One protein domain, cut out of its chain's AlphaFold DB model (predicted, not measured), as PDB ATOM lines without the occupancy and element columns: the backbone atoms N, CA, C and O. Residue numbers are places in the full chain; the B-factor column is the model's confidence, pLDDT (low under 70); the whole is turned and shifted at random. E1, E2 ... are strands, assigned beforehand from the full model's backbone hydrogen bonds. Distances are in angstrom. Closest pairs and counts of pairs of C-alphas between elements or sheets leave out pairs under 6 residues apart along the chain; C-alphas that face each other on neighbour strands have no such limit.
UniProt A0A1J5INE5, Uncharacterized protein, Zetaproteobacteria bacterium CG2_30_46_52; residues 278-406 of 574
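What this domain is: This is residues 278 to 406 of the 574 residues of an uncharacterized protein of Zetaproteobacteria bacterium CG2_30_46_52 (UniProt A0A1J5INE5). Two strongly twisted sheets of four strands lie face to face as a loose sandwich, E1, E2, E3 and E6 in one and E5, E4, E7 and E8 in the other. Edge strands E1 and E8 come near each other along one side, and the long link of residues 346 to 359 passes along the other side, from E5 to E6. The printed part has 129 residues with eight named strands, E1 to E8 along the chain, and no named helix; the class is all strand. The sheets run E1, E2, E3, E6 and E5, E4, E7, E8, both antiparallel throughout. The whole is compact, with a radius of gyration of the C-alphas of 15.8 A and spans of 45 by 33 by 24 A.

How they stand to each other: In the first sheet E1, residues 278 to 282, E2, residues 288 to 297, and E3, residues 308 to 318, form a meander, each strand the antiparallel neighbour of the one before. E1 and E2 are a hairpin, with N 279 and O 291 2.9 A apart. E2 and E3 are also a hairpin, with N 292 and O 315 2.9 A apart. E6, residues 360 to 367, is the edge strand beside E3, with N 314 and O 361 2.8 A apart. In the second sheet the inner strands are E4, residues 330 to 338, and E7, residues 379 to 388; N 335 and O 382 are 2.8 A apart. E5, residues 343 to 345, forms a hairpin with E4, with N 336 and O 344 2.8 A apart. E8, residues 397 to 405, forms a hairpin with E7, with N 385 and O 403 2.9 A apart; E8 bends by 83 degrees at residue 400. Between the sheets, the closest C-alphas of E1 and E8 are those of Thr 282 and Ala 401, 5.8 A apart. Those of E4 and E6 are Pro 334 and Ile 365, 7.7 A apart. E3 and E7 are apart.

Where its parts are: E3, the longest strand by residues, measures 31.7 A from C-alpha 308 at (70.404, 99.631, -60.641) to C-alpha 318. E7 measures 28.7 A, E2 27.7 A and E4 25.6 A. E1 begins at C-alpha 278, (61.361, 78.439, -59.350), and E8 ends at C-alpha 405, (63.846, 84.834, -65.676).

The domain as a whole: The C-alphas farthest apart, those of Asn 374 and Gly 393, are 47.8 A apart. The printed part has no cut. The links E3 to E4, E5 to E6 and E6 to E7 are long. Mean pLDDT of the printed part is 82.1; residues 296 to 307, 374 to 376 and 390 to 395 are under 70.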
ATOM      1  N   THR A 278      60.622  79.650 -58.986       93.12
ATOM      2  CA  THR A 278      61.361  78.439 -59.350       93.12
ATOM      3  C   THR A 278      60.958  78.010 -60.749       93.12
ATOM      4  O   THR A 278      59.768  77.888 -61.029       93.12
ATOM      5  N   LYS A 279      61.945  77.773 -61.611       91.88
ATOM      6  CA  LYS A 279      61.761  77.213 -62.953       91.88
ATOM      7  C   LYS A 279      62.520  75.903 -63.064       91.88
ATOM      8  O   LYS A 279      63.486  75.682 -62.334       91.88
ATOM      9  N   GLN A 280      62.066  75.028 -63.949       91.56
ATOM     10  CA  GLN A 280      62.750  73.774 -64.237       91.56
ATOM     11  C   GLN A 280      63.552  73.899 -65.522       91.56
ATOM     12  O   GLN A 280      63.115  74.540 -66.476       91.56
ATOM     13  N   LEU A 281      64.720  73.271 -65.529       90.25
ATOM     14  CA  LEU A 281      65.495  73.011 -66.732       90.25
ATOM     15  C   LEU A 281      65.854  71.529 -66.787       90.25
ATOM     16  O   LEU A 281      65.996  70.879 -65.746       90.25
ATOM     17  N   THR A 282      66.033  71.019 -67.997       89.81
ATOM     18  CA  THR A 282      66.464  69.645 -68.257       89.81
ATOM     19  C   THR A 282      67.894  69.679 -68.776       89.81
ATOM     20  O   THR A 282      68.173  70.384 -69.741       89.81
ATOM     21  N   LEU A 283      68.798  68.938 -68.138       88.31
ATOM     22  CA  LEU A 283      70.162  68.743 -68.637       88.31
ATOM     23  C   LEU A 283      70.176  67.765 -69.822       88.31
ATOM     24  O   LEU A 283      69.246  66.969 -69.975       88.31
ATOM     25  N   ALA A 284      71.261  67.745 -70.601       85.19
ATOM     26  CA  ALA A 284      71.455  66.783 -71.693       85.19
ATOM     27  C   ALA A 284      71.267  65.301 -71.292       85.19
ATOM     28  O   ALA A 284      70.851  64.486 -72.114       85.19
ATOM     29  N   ASP A 285      71.535  64.939 -70.032       86.19
ATOM     30  CA  ASP A 285      71.353  63.578 -69.508       86.19
ATOM     31  C   ASP A 285      69.913  63.262 -69.044       86.19
ATOM     32  O   ASP A 285      69.640  62.161 -68.562       86.19
ATOM     33  N   GLY A 286      68.982  64.210 -69.195       88.12
ATOM     34  CA  GLY A 286      67.586  64.097 -68.771       88.12
ATOM     35  C   GLY A 286      67.332  64.478 -67.309       88.12
ATOM     36  O   GLY A 286      66.184  64.436 -66.862       88.12
ATOM     37  N   THR A 287      68.359  64.863 -66.546       90.44
ATOM     38  CA  THR A 287      68.185  65.316 -65.162       90.44
ATOM     39  C   THR A 287      67.421  66.636 -65.119       90.44
ATOM     40  O   THR A 287      67.825  67.625 -65.727       90.44
ATOM     41  N   LEU A 288      66.343  66.670 -64.335       93.81
ATOM     42  CA  LEU A 288      65.578  67.885 -64.064       93.81
ATOM     43  C   LEU A 288      66.173  68.649 -62.878       93.81
ATOM     44  O   LEU A 288      66.298  68.108 -61.774       93.81
ATOM     45  N   ILE A 289      66.497  69.920 -63.097       95.12
ATOM     46  CA  ILE A 289      67.024  70.834 -62.083       95.12
ATOM     47  C   ILE A 289      66.002  71.940 -61.830       95.12
ATOM     48  O   ILE A 289      65.573  72.631 -62.752       95.12
ATOM     49  N   ASN A 290      65.636  72.131 -60.565       95.88
ATOM     50  CA  ASN A 290      64.913  73.314 -60.123       95.88
ATOM     51  C   ASN A 290      65.921  74.456 -59.945       95.88
ATOM     52  O   ASN A 290      66.842  74.350 -59.128       95.88
ATOM     53  N   VAL A 291      65.710  75.550 -60.666       95.69
ATOM     54  CA  VAL A 291      66.434  76.812 -60.523       95.69
ATOM     55  C   VAL A 291      65.516  77.799 -59.829       95.69
ATOM     56  O   VAL A 291      64.512  78.227 -60.393       95.69
ATOM     57  N   LYS A 292      65.846  78.165 -58.594       95.06
ATOM     58  CA  LYS A 292      65.133  79.206 -57.853       95.06
ATOM     59  C   LYS A 292      65.918  80.507 -57.917       95.06
ATOM     60  O   LYS A 292      67.064  80.531 -57.472       95.06
ATOM     61  N   MET A 293      65.297  81.575 -58.413       90.94
ATOM     62  CA  MET A 293      65.879  82.916 -58.394       90.94
ATOM     63  C   MET A 293      65.346  83.697 -57.195       90.94
ATOM     64  O   MET A 293      64.154  83.975 -57.085       90.94
ATOM     65  N   GLU A 294      66.240  84.085 -56.298       87.19
ATOM     66  CA  GLU A 294      65.960  85.002 -55.200       87.19
ATOM     67  C   GLU A 294      66.768  86.276 -55.414       87.19
ATOM     68  O   GLU A 294      67.970  86.228 -55.657       87.19
ATOM     69  N   SER A 295      66.142  87.438 -55.286       71.00
ATOM     70  CA  SER A 295      66.897  88.682 -55.173       71.00
ATOM     71  C   SER A 295      67.341  88.817 -53.718       71.00
ATOM     72  O   SER A 295      66.505  88.928 -52.824       71.00
ATOM     73  N   VAL A 296      68.648  88.721 -53.464       52.78
ATOM     74  CA  VAL A 296      69.194  88.631 -52.095       52.78
ATOM     75  C   VAL A 296      69.487  89.991 -51.493       52.78
ATOM     76  O   VAL A 296      69.422  90.130 -50.280       52.78
ATOM     77  N   ASN A 297      69.721  91.003 -52.322       49.03
ATOM     78  CA  ASN A 297      69.880  92.372 -51.857       49.03
ATOM     79  C   ASN A 297      69.210  93.343 -52.832       49.03
ATOM     80  O   ASN A 297      69.724  93.601 -53.921       49.03
ATOM     81  N   SER A 298      68.101  93.942 -52.403       49.31
ATOM     82  CA  SER A 298      67.771  95.330 -52.727       49.31
ATOM     83  C   SER A 298      68.458  96.199 -51.675       49.31
ATOM     84  O   SER A 298      67.826  96.661 -50.727       49.31
ATOM     85  N   ALA A 299      69.786  96.333 -51.757       37.84
ATOM     86  CA  ALA A 299      70.493  97.169 -50.794       37.84
ATOM     87  C   ALA A 299      69.902  98.597 -50.833       37.84
ATOM     88  O   ALA A 299      69.639  99.118 -51.924       37.84
ATOM     89  N   PRO A 300      69.643  99.218 -49.669       32.81
ATOM     90  CA  PRO A 300      69.086 100.556 -49.593       32.81
ATOM     91  C   PRO A 300      70.172 101.548 -49.995       32.81
ATOM     92  O   PRO A 300      70.927 102.022 -49.156       32.81
ATOM     93  N   PHE A 301      70.251 101.879 -51.278       37.25
ATOM     94  CA  PHE A 301      71.012 103.038 -51.721       37.25
ATOM     95  C   PHE A 301      70.029 104.050 -52.278       37.25
ATOM     96  O   PHE A 301      69.481 103.930 -53.376       37.25
ATOM     97  N   GLN A 302      69.716 104.990 -51.394       38.38
ATOM     98  CA  GLN A 302      68.850 106.112 -51.673       38.38
ATOM     99  C   GLN A 302      69.464 106.953 -52.791       38.38
ATOM    100  O   GLN A 302      70.656 107.223 -52.819       38.38
ATOM    101  N   THR A 303      68.583 107.309 -53.721       38.16
ATOM    102  CA  THR A 303      68.667 108.451 -54.629       38.16
ATOM    103  C   THR A 303      69.931 108.628 -55.485       38.16
ATOM    104  O   THR A 303      70.669 109.583 -55.299       38.16
ATOM    105  N   GLY A 304      70.017 107.884 -56.596       37.66
ATOM    106  CA  GLY A 304      70.363 108.482 -57.889       37.66
ATOM    107  C   GLY A 304      71.035 107.686 -58.981       37.66
ATOM    108  O   GLY A 304      71.799 106.771 -58.732       37.66
ATOM    109  N   PHE A 305      70.735 108.125 -60.206       48.88
ATOM    110  CA  PHE A 305      71.078 107.565 -61.519       48.88
ATOM    111  C   PHE A 305      70.229 106.399 -62.044       48.88
ATOM    112  O   PHE A 305      69.836 105.473 -61.347       48.88
ATOM    113  N   ARG A 306      70.030 106.444 -63.374       52.00
ATOM    114  CA  ARG A 306      69.185 105.569 -64.213       52.00
ATOM    115  C   ARG A 306      69.650 104.105 -64.323       52.00
ATOM    116  O   ARG A 306      69.264 103.440 -65.278       52.00
ATOM    117  N   ASN A 307      70.480 103.625 -63.402       61.66
ATOM    118  CA  ASN A 307      71.005 102.262 -63.384       61.66
ATOM    119  C   ASN A 307      70.751 101.641 -62.005       61.66
ATOM    120  O   ASN A 307      70.729 102.357 -61.006       61.66
ATOM    121  N   VAL A 308      70.603 100.320 -61.923       71.56
ATOM    122  CA  VAL A 308      70.404  99.631 -60.641       71.56
ATOM    123  C   VAL A 308      71.261  98.377 -60.568       71.56
ATOM    124  O   VAL A 308      71.267  97.559 -61.488       71.56
ATOM    125  N   ARG A 309      72.000  98.229 -59.464       80.62
ATOM    126  CA  ARG A 309      72.650  96.968 -59.099       80.62
ATOM    127  C   ARG A 309      71.622  96.088 -58.402       80.62
ATOM    128  O   ARG A 309      70.967  96.521 -57.455       80.62
ATOM    129  N   THR A 310      71.516  94.839 -58.821       80.88
ATOM    130  CA  THR A 310      70.739  93.821 -58.111       80.88
ATOM    131  C   THR A 310      71.587  92.577 -57.945       80.88
ATOM    132  O   THR A 310      72.123  92.063 -58.927       80.88
ATOM    133  N   SER A 311      71.687  92.098 -56.706       85.44
ATOM    134  CA  SER A 311      72.324  90.820 -56.409       85.44
ATOM    135  C   SER A 311      71.290  89.704 -56.488       85.44
ATOM    136  O   SER A 311      70.325  89.680 -55.713       85.44
ATOM    137  N   HIS A 312      71.481  88.794 -57.440       88.06
ATOM    138  CA  HIS A 312      70.638  87.620 -57.629       88.06
ATOM    139  C   HIS A 312      71.331  86.391 -57.063       88.06
ATOM    140  O   HIS A 312      72.508  86.153 -57.328       88.06
ATOM    141  N   LYS A 313      70.580  85.597 -56.306       92.88
ATOM    142  CA  LYS A 313      70.972  84.277 -55.831       92.88
ATOM    143  C   LYS A 313      70.155  83.226 -56.555       92.88
ATOM    144  O   LYS A 313      68.929  83.208 -56.471       92.88
ATOM    145  N   PHE A 314      70.861  82.316 -57.194       94.25
ATOM    146  CA  PHE A 314      70.311  81.146 -57.841       94.25
ATOM    147  C   PHE A 314      70.559  79.948 -56.934       94.25
ATOM    148  O   PHE A 314      71.695  79.677 -56.544       94.25
ATOM    149  N   THR A 315      69.484  79.263 -56.557       96.44
ATOM    150  CA  THR A 315      69.559  78.002 -55.816       96.44
ATOM    151  C   THR A 315      69.205  76.866 -56.760       96.44
ATOM    152  O   THR A 315      68.095  76.838 -57.293       96.44
ATOM    153  N   LEU A 316      70.146  75.949 -56.967       96.81
ATOM    154  CA  LEU A 316      69.992  74.781 -57.823       96.81
ATOM    155  C   LEU A 316      69.725  73.546 -56.965       96.81
ATOM    156  O   LEU A 316      70.511  73.209 -56.077       96.81
ATOM    157  N   THR A 317      68.630  72.844 -57.247       97.19
ATOM    158  CA  THR A 317      68.312  71.561 -56.600       97.19
ATOM    159  C   THR A 317      67.908  70.524 -57.635       97.19
ATOM    160  O   THR A 317      67.243  70.844 -58.619       97.19
ATOM    161  N   ASN A 318      68.298  69.269 -57.426       96.12
ATOM    162  CA  ASN A 318      67.817  68.168 -58.250       96.12
ATOM    163  C   ASN A 318      66.319  67.963 -57.977       96.12
ATOM    164  O   ASN A 318      65.924  67.751 -56.830       96.12
ATOM    165  N   ALA A 319      65.484  68.019 -59.015       95.31
ATOM    166  CA  ALA A 319      64.034  68.000 -58.851       95.31
ATOM    167  C   ALA A 319      63.501  66.667 -58.300       95.31
ATOM    168  O   ALA A 319      62.475  66.658 -57.624       95.31
ATOM    169  N   ALA A 320      64.201  65.554 -58.542       95.50
ATOM    170  CA  ALA A 320      63.796  64.233 -58.071       95.50
ATOM    171  C   ALA A 320      64.167  63.983 -56.600       95.50
ATOM    172  O   ALA A 320      63.425  63.311 -55.886       95.50
ATOM    173  N   THR A 321      65.312  64.497 -56.138       96.50
ATOM    174  CA  THR A 321      65.821  64.223 -54.779       96.50
ATOM    175  C   THR A 321      65.650  65.386 -53.806       96.50
ATOM    176  O   THR A 321      65.748  65.187 -52.597       96.50
ATOM    177  N   GLY A 322      65.436  66.604 -54.310       95.06
ATOM    178  CA  GLY A 322      65.429  67.837 -53.519       95.06
ATOM    179  C   GLY A 322      66.803  68.240 -52.971       95.06
ATOM    180  O   GLY A 322      66.899  69.214 -52.227       95.06
ATOM    181  N   LEU A 323      67.869  67.508 -53.309       96.81
ATOM    182  CA  LEU A 323      69.222  67.790 -52.834       96.81
ATOM    183  C   LEU A 323      69.866  68.928 -53.642       96.81
ATOM    184  O   LEU A 323      69.536  69.094 -54.822       96.81
ATOM    185  N   PRO A 324      70.806  69.686 -53.044       96.88
ATOM    186  CA  PRO A 324      71.590  70.678 -53.769       96.88
ATOM    187  C   PRO A 324      72.258  70.099 -55.015       96.88
ATOM    188  O   PRO A 324      72.809  68.997 -54.978       96.88
ATOM    189  N   TYR A 325      72.223  70.858 -56.106       94.12
ATOM    190  CA  TYR A 325      72.907  70.514 -57.345       94.12
ATOM    191  C   TYR A 325      74.111  71.430 -57.558       94.12
ATOM    192  O   TYR A 325      73.983  72.653 -57.542       94.12
ATOM    193  N   THR A 326      75.280  70.834 -57.788       92.75
ATOM    194  CA  THR A 326      76.510  71.561 -58.114       92.75
ATOM    195  C   THR A 326      76.737  71.510 -59.623       92.75
ATOM    196  O   THR A 326      77.184  70.499 -60.160       92.75
ATOM    197  N   ALA A 327      76.426  72.608 -60.305       88.56
ATOM    198  CA  ALA A 327      76.751  72.808 -61.710       88.56
ATOM    199  C   ALA A 327      78.271  72.950 -61.909       88.56
ATOM    200  O   ALA A 327      78.945  73.592 -61.096       88.56
ATOM    201  N   SER A 328      78.798  72.386 -63.002       85.38
ATOM    202  CA  SER A 328      80.205  72.559 -63.404       85.38
ATOM    203  C   SER A 328      80.524  73.994 -63.812       85.38
ATOM    204  O   SER A 328      81.625  74.479 -63.565       85.38
ATOM    205  N   ASN A 329      79.547  74.672 -64.412       86.25
ATOM    206  CA  ASN A 329      79.573  76.088 -64.735       86.25
ATOM    207  C   ASN A 329      78.146  76.651 -64.694       86.25
ATOM    208  O   ASN A 329      77.173  75.911 -64.849       86.25
ATOM    209  N   ILE A 330      78.026  77.957 -64.500       89.25
ATOM    210  CA  ILE A 330      76.768  78.692 -64.596       89.25
ATOM    211  C   ILE A 330      77.052  80.036 -65.260       89.25
ATOM    212  O   ILE A 330      77.986  80.749 -64.892       89.25
ATOM    213  N   MET A 331      76.243  80.377 -66.254       88.12
ATOM    214  CA  MET A 331      76.324  81.637 -66.977       88.12
ATOM    215  C   MET A 331      75.004  82.376 -66.836       88.12
ATOM    216  O   MET A 331      73.936  81.768 -66.866       88.12
ATOM    217  N   ILE A 332      75.096  83.694 -66.683       88.62
ATOM    218  CA  ILE A 332      73.937  84.577 -66.651       88.62
ATOM    219  C   ILE A 332      74.110  85.603 -67.757       88.62
ATOM    220  O   ILE A 332      75.124  86.298 -67.793       88.62
ATOM    221  N   MET A 333      73.123  85.705 -68.641       88.75
ATOM    222  CA  MET A 333      73.124  86.657 -69.748       88.75
ATOM    223  C   MET A 333      71.890  87.560 -69.641       88.75
ATOM    224  O   MET A 333      70.801  87.175 -70.078       88.75
ATOM    225  N   PRO A 334      72.020  88.757 -69.039       89.31
ATOM    226  CA  PRO A 334      70.940  89.732 -69.024       89.31
ATOM    227  C   PRO A 334      70.771  90.361 -70.410       89.31
ATOM    228  O   PRO A 334      71.717  90.933 -70.955       89.31
ATOM    229  N   MET A 335      69.552  90.319 -70.943       88.81
ATOM    230  CA  MET A 335      69.157  90.951 -72.200       88.81
ATOM    231  C   MET A 335      67.869  91.741 -72.014       88.81
ATOM    232  O   MET A 335      66.900  91.222 -71.472       88.81
ATOM    233  N   MET A 336      67.826  92.979 -72.489       85.94
ATOM    234  CA  MET A 336      66.591  93.739 -72.622       85.94
ATOM    235  C   MET A 336      66.145  93.736 -74.076       85.94
ATOM    236  O   MET A 336      66.902  94.167 -74.944       85.94
ATOM    237  N   TYR A 337      64.910  93.313 -74.317       86.88
ATOM    238  CA  TYR A 337      64.222  93.489 -75.591       86.88
ATOM    239  C   TYR A 337      63.469  94.811 -75.537       86.88
ATOM    240  O   TYR A 337      62.454  94.916 -74.846       86.88
ATOM    241  N   MET A 338      64.005  95.848 -76.182       85.00
ATOM    242  CA  MET A 338      63.426  97.189 -76.131       85.00
ATOM    243  C   MET A 338      62.318  97.333 -77.160       85.00
ATOM    244  O   MET A 338      62.464  96.921 -78.306       85.00
ATOM    245  N   ASN A 339      61.262  98.059 -76.807       83.12
ATOM    246  CA  ASN A 339      60.167  98.321 -77.739       83.12
ATOM    247  C   ASN A 339      60.631  99.080 -78.992       83.12
ATOM    248  O   ASN A 339      59.999  98.970 -80.029       83.12
ATOM    249  N   SER A 340      61.769  99.784 -78.942       80.81
ATOM    250  CA  SER A 340      62.393 100.421 -80.111       80.81
ATOM    251  C   SER A 340      62.982  99.447 -81.144       80.81
ATOM    252  O   SER A 340      63.603  99.903 -82.098       80.81
ATOM    253  N   GLY A 341      62.876  98.130 -80.941       77.69
ATOM    254  CA  GLY A 341      63.494  97.115 -81.798       77.69
ATOM    255  C   GLY A 341      64.996  96.949 -81.594       77.69
ATOM    256  O   GLY A 341      65.694  96.391 -82.438       77.69
ATOM    257  N   HIS A 342      65.516  97.457 -80.477       80.19
ATOM    258  CA  HIS A 342      66.909  97.279 -80.096       80.19
ATOM    259  C   HIS A 342      67.008  96.286 -78.943       80.19
ATOM    260  O   HIS A 342      66.205  96.314 -78.015       80.19
ATOM    261  N   ASN A 343      68.038  95.447 -78.977       81.62
ATOM    262  CA  ASN A 343      68.371  94.570 -77.864       81.62
ATOM    263  C   ASN A 343      69.586  95.124 -77.129       81.62
ATOM    264  O   ASN A 343      70.542  95.599 -77.752       81.62
ATOM    265  N   HIS A 344      69.558  95.071 -75.803       80.69
ATOM    266  CA  HIS A 344      70.590  95.686 -74.984       80.69
ATOM    267  C   HIS A 344      70.954  94.792 -73.800       80.69
ATOM    268  O   HIS A 344      70.115  94.511 -72.949       80.69
ATOM    269  N   GLY A 345      72.215  94.362 -73.721       86.69
ATOM    270  CA  GLY A 345      72.712  93.627 -72.561       86.69
ATOM    271  C   GLY A 345      72.896  94.521 -71.333       86.69
ATOM    272  O   GLY A 345      72.655  95.726 -71.369       86.69
ATOM    273  N   SER A 346      73.389  93.962 -70.237       86.94
ATOM    274  CA  SER A 346      73.846  94.770 -69.103       86.94
ATOM    275  C   SER A 346      75.146  94.232 -68.530       86.94
ATOM    276  O   SER A 346      75.387  93.030 -68.633       86.94
ATOM    277  N   PRO A 347      75.986  95.083 -67.915       89.44
ATOM    278  CA  PRO A 347      77.121  94.592 -67.162       89.44
ATOM    279  C   PRO A 347      76.656  93.663 -66.047       89.44
ATOM    280  O   PRO A 347      75.664  93.935 -65.365       89.44
ATOM    281  N   HIS A 348      77.400  92.592 -65.840       87.75
ATOM    282  CA  HIS A 348      77.207  91.688 -64.721       87.75
ATOM    283  C   HIS A 348      78.566  91.179 -64.248       87.75
ATOM    284  O   HIS A 348      79.507  91.044 -65.037       87.75
ATOM    285  N   ALA A 349      78.672  90.922 -62.949       84.94
ATOM    286  CA  ALA A 349      79.823  90.229 -62.398       84.94
ATOM    287  C   ALA A 349      79.852  88.775 -62.899       84.94
ATOM    288  O   ALA A 349      78.855  88.244 -63.403       84.94
ATOM    289  N   MET A 350      81.002  88.118 -62.761       84.62
ATOM    290  CA  MET A 350      81.025  86.659 -62.861       84.62
ATOM    291  C   MET A 350      80.203  86.035 -61.736       84.62
ATOM    292  O   MET A 350      80.070  86.617 -60.658       84.62
ATOM    293  N   VAL A 351      79.692  84.831 -61.982       88.00
ATOM    294  CA  VAL A 351      78.939  84.101 -60.968       88.00
ATOM    295  C   VAL A 351      79.879  83.639 -59.857       88.00
ATOM    296  O   VAL A 351      80.824  82.887 -60.092       88.00
ATOM    297  N   ASP A 352      79.606  84.085 -58.636       87.19
ATOM    298  CA  ASP A 352      80.251  83.607 -57.423       87.19
ATOM    299  C   ASP A 352      79.746  82.193 -57.104       87.19
ATOM    300  O   ASP A 352      78.550  81.951 -56.910       87.19
ATOM    301  N   ASN A 353      80.694  81.259 -57.073       88.00
ATOM    302  CA  ASN A 353      80.498  79.834 -56.846       88.00
ATOM    303  C   ASN A 353      81.103  79.357 -55.511       88.00
ATOM    304  O   ASN A 353      81.224  78.151 -55.289       88.00
ATOM    305  N   THR A 354      81.460  80.268 -54.597       88.00
ATOM    306  CA  THR A 354      82.020  79.930 -53.274       88.00
ATOM    307  C   THR A 354      81.116  79.000 -52.462       88.00
ATOM    308  O   THR A 354      81.608  78.183 -51.686       88.00
ATOM    309  N   ASN A 355      79.800  79.072 -52.686       90.62
ATOM    310  CA  ASN A 355      78.786  78.230 -52.050       90.62
ATOM    311  C   ASN A 355      78.181  77.175 -53.004       90.62
ATOM    312  O   ASN A 355      77.113  76.627 -52.735       90.62
ATOM    313  N   ALA A 356      78.865  76.824 -54.097       91.00
ATOM    314  CA  ALA A 356      78.352  75.862 -55.080       91.00
ATOM    315  C   ALA A 356      78.091  74.457 -54.496       91.00
ATOM    316  O   ALA A 356      77.213  73.736 -54.970       91.00
ATOM    317  N   ALA A 357      78.802  74.070 -53.429       91.94
ATOM    318  CA  ALA A 357      78.577  72.807 -52.717       91.94
ATOM    319  C   ALA A 357      77.201  72.732 -52.024       91.94
ATOM    320  O   ALA A 357      76.695  71.641 -51.772       91.94
ATOM    321  N   THR A 358      76.583  73.878 -51.726       94.06
ATOM    322  CA  THR A 358      75.207  73.966 -51.210       94.06
ATOM    323  C   THR A 358      74.203  74.328 -52.306       94.06
ATOM    324  O   THR A 358      73.045  74.612 -52.006       94.06
ATOM    325  N   GLY A 359      74.621  74.280 -53.579       93.62
ATOM    326  CA  GLY A 359      73.798  74.613 -54.742       93.62
ATOM    327  C   GLY A 359      73.502  76.106 -54.873       93.62
ATOM    328  O   GLY A 359      72.561  76.473 -55.573       93.62
ATOM    329  N   ILE A 360      74.257  76.964 -54.180       94.62
ATOM    330  CA  ILE A 360      74.037  78.410 -54.152       94.62
ATOM    331  C   ILE A 360      75.059  79.111 -55.041       94.62
ATOM    332  O   ILE A 360      76.268  78.950 -54.869       94.62
ATOM    333  N   TYR A 361      74.541  79.949 -55.933       93.69
ATOM    334  CA  TYR A 361      75.307  80.768 -56.862       93.69
ATOM    335  C   TYR A 361      74.812  82.207 -56.793       93.69
ATOM    336  O   TYR A 361      73.602  82.435 -56.767       93.69
ATOM    337  N   THR A 362      75.713  83.183 -56.769       90.56
ATOM    338  CA  THR A 362      75.334  84.601 -56.686       90.56
ATOM    339  C   THR A 362      75.964  85.416 -57.797       90.56
ATOM    340  O   THR A 362      77.117  85.206 -58.147       90.56
ATOM    341  N   SER A 363      75.218  86.363 -58.354       88.62
ATOM    342  CA  SER A 363      75.733  87.275 -59.373       88.62
ATOM    343  C   SER A 363      75.098  88.646 -59.240       88.62
ATOM    344  O   SER A 363      73.882  88.773 -59.085       88.62
ATOM    345  N   ASP A 364      75.929  89.670 -59.378       87.75
ATOM    346  CA  ASP A 364      75.480  91.052 -59.426       87.75
ATOM    347  C   ASP A 364      75.237  91.472 -60.872       87.75
ATOM    348  O   ASP A 364      76.102  91.303 -61.732       87.75
ATOM    349  N   ILE A 365      74.060  92.034 -61.134       87.62
ATOM    350  CA  ILE A 365      73.676  92.584 -62.436       87.62
ATOM    351  C   ILE A 365      73.492  94.089 -62.281       87.62
ATOM    352  O   ILE A 365      72.807  94.541 -61.364       87.62
ATOM    353  N   TYR A 366      74.094  94.860 -63.182       86.94
ATOM    354  CA  TYR A 366      74.072  96.319 -63.194       86.94
ATOM    355  C   TYR A 366      73.175  96.783 -64.337       86.94
ATOM    356  O   TYR A 366      73.659  97.099 -65.424       86.94
ATOM    357  N   TYR A 367      71.861  96.765 -64.131       84.94
ATOM    358  CA  TYR A 367      70.890  97.131 -65.159       84.94
ATOM    359  C   TYR A 367      71.091  98.573 -65.627       84.94
ATOM    360  O   TYR A 367      71.261  99.477 -64.811       84.94
ATOM    361  N   LEU A 368      71.047  98.780 -66.943       82.38
ATOM    362  CA  LEU A 368      71.270 100.082 -67.584       82.38
ATOM    363  C   LEU A 368      69.989 100.788 -68.045       82.38
ATOM    364  O   LEU A 368      70.043 101.950 -68.441       82.38
ATOM    365  N   MET A 369      68.850 100.090 -68.021       79.62
ATOM    366  CA  MET A 369      67.540 100.630 -68.399       79.62
ATOM    367  C   MET A 369      66.407 100.036 -67.559       79.62
ATOM    368  O   MET A 369      66.447  98.861 -67.197       79.62
ATOM    369  N   ALA A 370      65.401 100.856 -67.237       81.69
ATOM    370  CA  ALA A 370      64.178 100.390 -66.585       81.69
ATOM    371  C   ALA A 370      63.341  99.549 -67.560       81.69
ATOM    372  O   ALA A 370      63.313  99.867 -68.749       81.69
ATOM    373  N   SER A 371      62.591  98.561 -67.066       80.50
ATOM    374  CA  SER A 371      61.589  97.854 -67.876       80.50
ATOM    375  C   SER A 371      60.453  98.788 -68.309       80.50
ATOM    376  O   SER A 371      59.900  98.635 -69.392       80.50
ATOM    377  N   GLY A 372      60.130  99.806 -67.503       76.25
ATOM    378  CA  GLY A 372      59.145 100.836 -67.836       76.25
ATOM    379  C   GLY A 372      59.474 102.196 -67.224       76.25
ATOM    380  O   GLY A 372      60.146 102.288 -66.197       76.25
ATOM    381  N   MET A 373      58.999 103.267 -67.859       72.31
ATOM    382  CA  MET A 373      59.170 104.647 -67.400       72.31
ATOM    383  C   MET A 373      57.849 105.404 -67.561       72.31
ATOM    384  O   MET A 373      57.239 105.368 -68.625       72.31
ATOM    385  N   ASN A 374      57.400 106.099 -66.511       69.19
ATOM    386  CA  ASN A 374      56.155 106.887 -66.515       69.19
ATOM    387  C   ASN A 374      54.902 106.091 -66.940       69.19
ATOM    388  O   ASN A 374      54.054 106.606 -67.660       69.19
ATOM    389  N   GLY A 375      54.798 104.825 -66.522       65.19
ATOM    390  CA  GLY A 375      53.670 103.951 -66.873       65.19
ATOM    391  C   GLY A 375      53.728 103.354 -68.283       65.19
ATOM    392  O   GLY A 375      52.840 102.587 -68.639       65.19
ATOM    393  N   MET A 376      54.770 103.650 -69.068       69.81
ATOM    394  CA  MET A 376      54.978 103.072 -70.397       69.81
ATOM    395  C   MET A 376      56.061 101.983 -70.350       69.81
ATOM    396  O   MET A 376      57.149 102.238 -69.817       69.81
ATOM    397  N   PRO A 377      55.815 100.785 -70.912       76.44
ATOM    398  CA  PRO A 377      56.854  99.783 -71.118       76.44
ATOM    399  C   PRO A 377      57.968 100.320 -72.028       76.44
ATOM    400  O   PRO A 377      57.707 100.835 -73.114       76.44
ATOM    401  N   MET A 378      59.220 100.188 -71.595       80.75
ATOM    402  CA  MET A 378      60.421 100.457 -72.397       80.75
ATOM    403  C   MET A 378      60.943  99.176 -73.057       80.75
ATOM    404  O   MET A 378      61.583  99.231 -74.107       80.75
ATOM    405  N   GLY A 379      60.675  98.030 -72.432       83.19
ATOM    406  CA  GLY A 379      61.065  96.712 -72.905       83.19
ATOM    407  C   GLY A 379      61.042  95.675 -71.788       83.19
ATOM    408  O   GLY A 379      60.840  96.006 -70.618       83.19
ATOM    409  N   GLN A 380      61.284  94.420 -72.148       86.06
ATOM    410  CA  GLN A 380      61.312  93.304 -71.207       86.06
ATOM    411  C   GLN A 380      62.751  92.852 -70.961       86.06
ATOM    412  O   GLN A 380      63.475  92.534 -71.905       86.06
ATOM    413  N   TRP A 381      63.157  92.789 -69.691       87.25
ATOM    414  CA  TRP A 381      64.397  92.115 -69.310       87.25
ATOM    415  C   TRP A 381      64.183  90.605 -69.272       87.25
ATOM    416  O   TRP A 381      63.204  90.123 -68.707       87.25
ATOM    417  N   GLN A 382      65.136  89.881 -69.836       89.75
ATOM    418  CA  GLN A 382      65.276  88.438 -69.809       89.75
ATOM    419  C   GLN A 382      66.660  88.117 -69.244       89.75
ATOM    420  O   GLN A 382      67.676  88.591 -69.746       89.75
ATOM    421  N   LEU A 383      66.705  87.326 -68.184       90.12
ATOM    422  CA  LEU A 383      67.908  86.736 -67.622       90.12
ATOM    423  C   LEU A 383      67.965  85.287 -68.072       90.12
ATOM    424  O   LEU A 383      67.239  84.452 -67.539       90.12
ATOM    425  N   ASP A 384      68.810  85.000 -69.051       91.19
ATOM    426  CA  ASP A 384      69.138  83.623 -69.398       91.19
ATOM    427  C   ASP A 384      70.102  83.064 -68.349       91.19
ATOM    428  O   ASP A 384      71.172  83.634 -68.122       91.19
ATOM    429  N   VAL A 385      69.685  81.995 -67.675       92.06
ATOM    430  CA  VAL A 385      70.497  81.212 -66.748       92.06
ATOM    431  C   VAL A 385      70.800  79.881 -67.417       92.06
ATOM    432  O   VAL A 385      69.931  79.011 -67.497       92.06
ATOM    433  N   GLN A 386      72.046  79.721 -67.846       92.06
ATOM    434  CA  GLN A 386      72.528  78.533 -68.535       92.06
ATOM    435  C   GLN A 386      73.475  77.745 -67.627       92.06
ATOM    436  O   GLN A 386      74.322  78.331 -66.945       92.06
ATOM    437  N   LEU A 387      73.352  76.418 -67.622       91.06
ATOM    438  CA  LEU A 387      74.233  75.521 -66.874       91.06
ATOM    439  C   LEU A 387      75.265  74.840 -67.785       91.06
ATOM    440  O   LEU A 387      75.065  74.669 -68.987       91.06
ATOM    441  N   GLY A 388      76.404  74.480 -67.195       85.56
ATOM    442  CA  GLY A 388      77.465  73.732 -67.862       85.56
ATOM    443  C   GLY A 388      77.066  72.298 -68.220       85.56
ATOM    444  O   GLY A 388      76.332  71.647 -67.477       85.56
ATOM    445  N   ASP A 389      77.609  71.800 -69.330       75.56
ATOM    446  CA  ASP A 389      77.487  70.411 -69.758       75.56
ATOM    447  C   ASP A 389      78.512  69.540 -69.021       75.56
ATOM    448  O   ASP A 389      79.718  69.587 -69.279       75.56
ATOM    449  N   ASN A 390      78.034  68.700 -68.105       68.19
ATOM    450  CA  ASN A 390      78.896  67.790 -67.350       68.19
ATOM    451  C   ASN A 390      79.368  66.572 -68.171       68.19
ATOM    452  O   ASN A 390      80.173  65.784 -67.669       68.19
ATOM    453  N   THR A 391      78.874  66.390 -69.399       67.19
ATOM    454  CA  THR A 391      79.119  65.210 -70.243       67.19
ATOM    455  C   THR A 391      80.169  65.440 -71.335       67.19
ATOM    456  O   THR A 391      80.854  64.491 -71.717       67.19
ATOM    457  N   VAL A 392      80.354  66.682 -71.798       61.28
ATOM    458  CA  VAL A 392      81.249  67.010 -72.933       61.28
ATOM    459  C   VAL A 392      82.615  67.561 -72.481       61.28
ATOM    460  O   VAL A 392      83.572  67.587 -73.256       61.28
ATOM    461  N   GLY A 393      82.768  67.899 -71.197       58.84
ATOM    462  CA  GLY A 393      84.045  68.266 -70.577       58.84
ATOM    463  C   GLY A 393      83.917  69.437 -69.604       58.84
ATOM    464  O   GLY A 393      82.942  70.181 -69.625       58.84
ATOM    465  N   ALA A 394      84.917  69.624 -68.738       59.69
ATOM    466  CA  ALA A 394      84.921  70.746 -67.802       59.69
ATOM    467  C   ALA A 394      84.890  72.091 -68.560       59.69
ATOM    468  O   ALA A 394      85.723  72.323 -69.436       59.69
ATOM    469  N   ASN A 395      83.975  72.984 -68.168       63.06
ATOM    470  CA  ASN A 395      83.804  74.360 -68.667       63.06
ATOM    471  C   ASN A 395      83.100  74.546 -70.027       63.06
ATOM    472  O   ASN A 395      83.146  75.653 -70.565       63.06
ATOM    473  N   MET A 396      82.423  73.535 -70.581       73.88
ATOM    474  CA  MET A 396      81.502  73.756 -71.706       73.88
ATOM    475  C   MET A 396      80.096  74.088 -71.204       73.88
ATOM    476  O   MET A 396      79.635  73.499 -70.233       73.88
ATOM    477  N   MET A 397      79.426  75.050 -71.841       83.44
ATOM    478  CA  MET A 397      78.012  75.344 -71.580       83.44
ATOM    479  C   MET A 397      77.134  74.349 -72.339       83.44
ATOM    480  O   MET A 397      77.408  74.093 -73.512       83.44
ATOM    481  N   ASP A 398      76.087  73.820 -71.705       83.06
ATOM    482  CA  ASP A 398      75.091  72.999 -72.398       83.06
ATOM    483  C   ASP A 398      74.135  73.942 -73.155       83.06
ATOM    484  O   ASP A 398      73.459  74.761 -72.519       83.06
ATOM    485  N   PRO A 399      74.071  73.890 -74.501       78.75
ATOM    486  CA  PRO A 399      73.230  74.786 -75.294       78.75
ATOM    487  C   PRO A 399      71.725  74.608 -75.043       78.75
ATOM    488  O   PRO A 399      70.951  75.459 -75.476       78.75
ATOM    489  N   TYR A 400      71.315  73.534 -74.362       81.56
ATOM    490  CA  TYR A 400      69.921  73.212 -74.067       81.56
ATOM    491  C   TYR A 400      69.564  73.359 -72.577       81.56
ATOM    492  O   TYR A 400      68.386  73.488 -72.246       81.56
ATOM    493  N   ALA A 401      70.548  73.395 -71.670       88.81
ATOM    494  CA  ALA A 401      70.318  73.545 -70.227       88.81
ATOM    495  C   ALA A 401      70.187  75.014 -69.799       88.81
ATOM    496  O   ALA A 401      70.964  75.513 -68.976       88.81
ATOM    497  N   HIS A 402      69.196  75.709 -70.348       89.62
ATOM    498  CA  HIS A 402      68.891  77.092 -69.996       89.62
ATOM    499  C   HIS A 402      67.464  77.294 -69.492       89.62
ATOM    500  O   HIS A 402      66.539  76.547 -69.811       89.62
ATOM    501  N   THR A 403      67.282  78.334 -68.686       91.19
ATOM    502  CA  THR A 403      65.970  78.836 -68.283       91.19
ATOM    503  C   THR A 403      65.999  80.356 -68.212       91.19
ATOM    504  O   THR A 403      67.043  80.957 -67.964       91.19
ATOM    505  N   PHE A 404      64.849  80.990 -68.420       90.31
ATOM    506  CA  PHE A 404      64.752  82.443 -68.511       90.31
ATOM    507  C   PHE A 404      64.009  83.010 -67.315       90.31
ATOM    508  O   PHE A 404      62.896  82.574 -67.035       90.31
ATOM    509  N   PHE A 405      64.566  84.020 -66.655       89.62
ATOM    510  CA  PHE A 405      63.846  84.834 -65.676       89.62
ATOM    511  C   PHE A 405      63.553  86.226 -66.223       89.62
ATOM    512  O   PHE A 405      64.324  86.773 -67.002       89.62
ATOM    513  N   TYR A 406      62.457  86.830 -65.790       88.25
ATOM    514  CA  TYR A 406      61.943  88.088 -66.316       88.25
ATOM    515  C   TYR A 406      61.854  89.133 -65.204       88.25
ATOM    516  O   TYR A 406      60.774  89.397 -64.691       88.25
TER     517      TYR A 406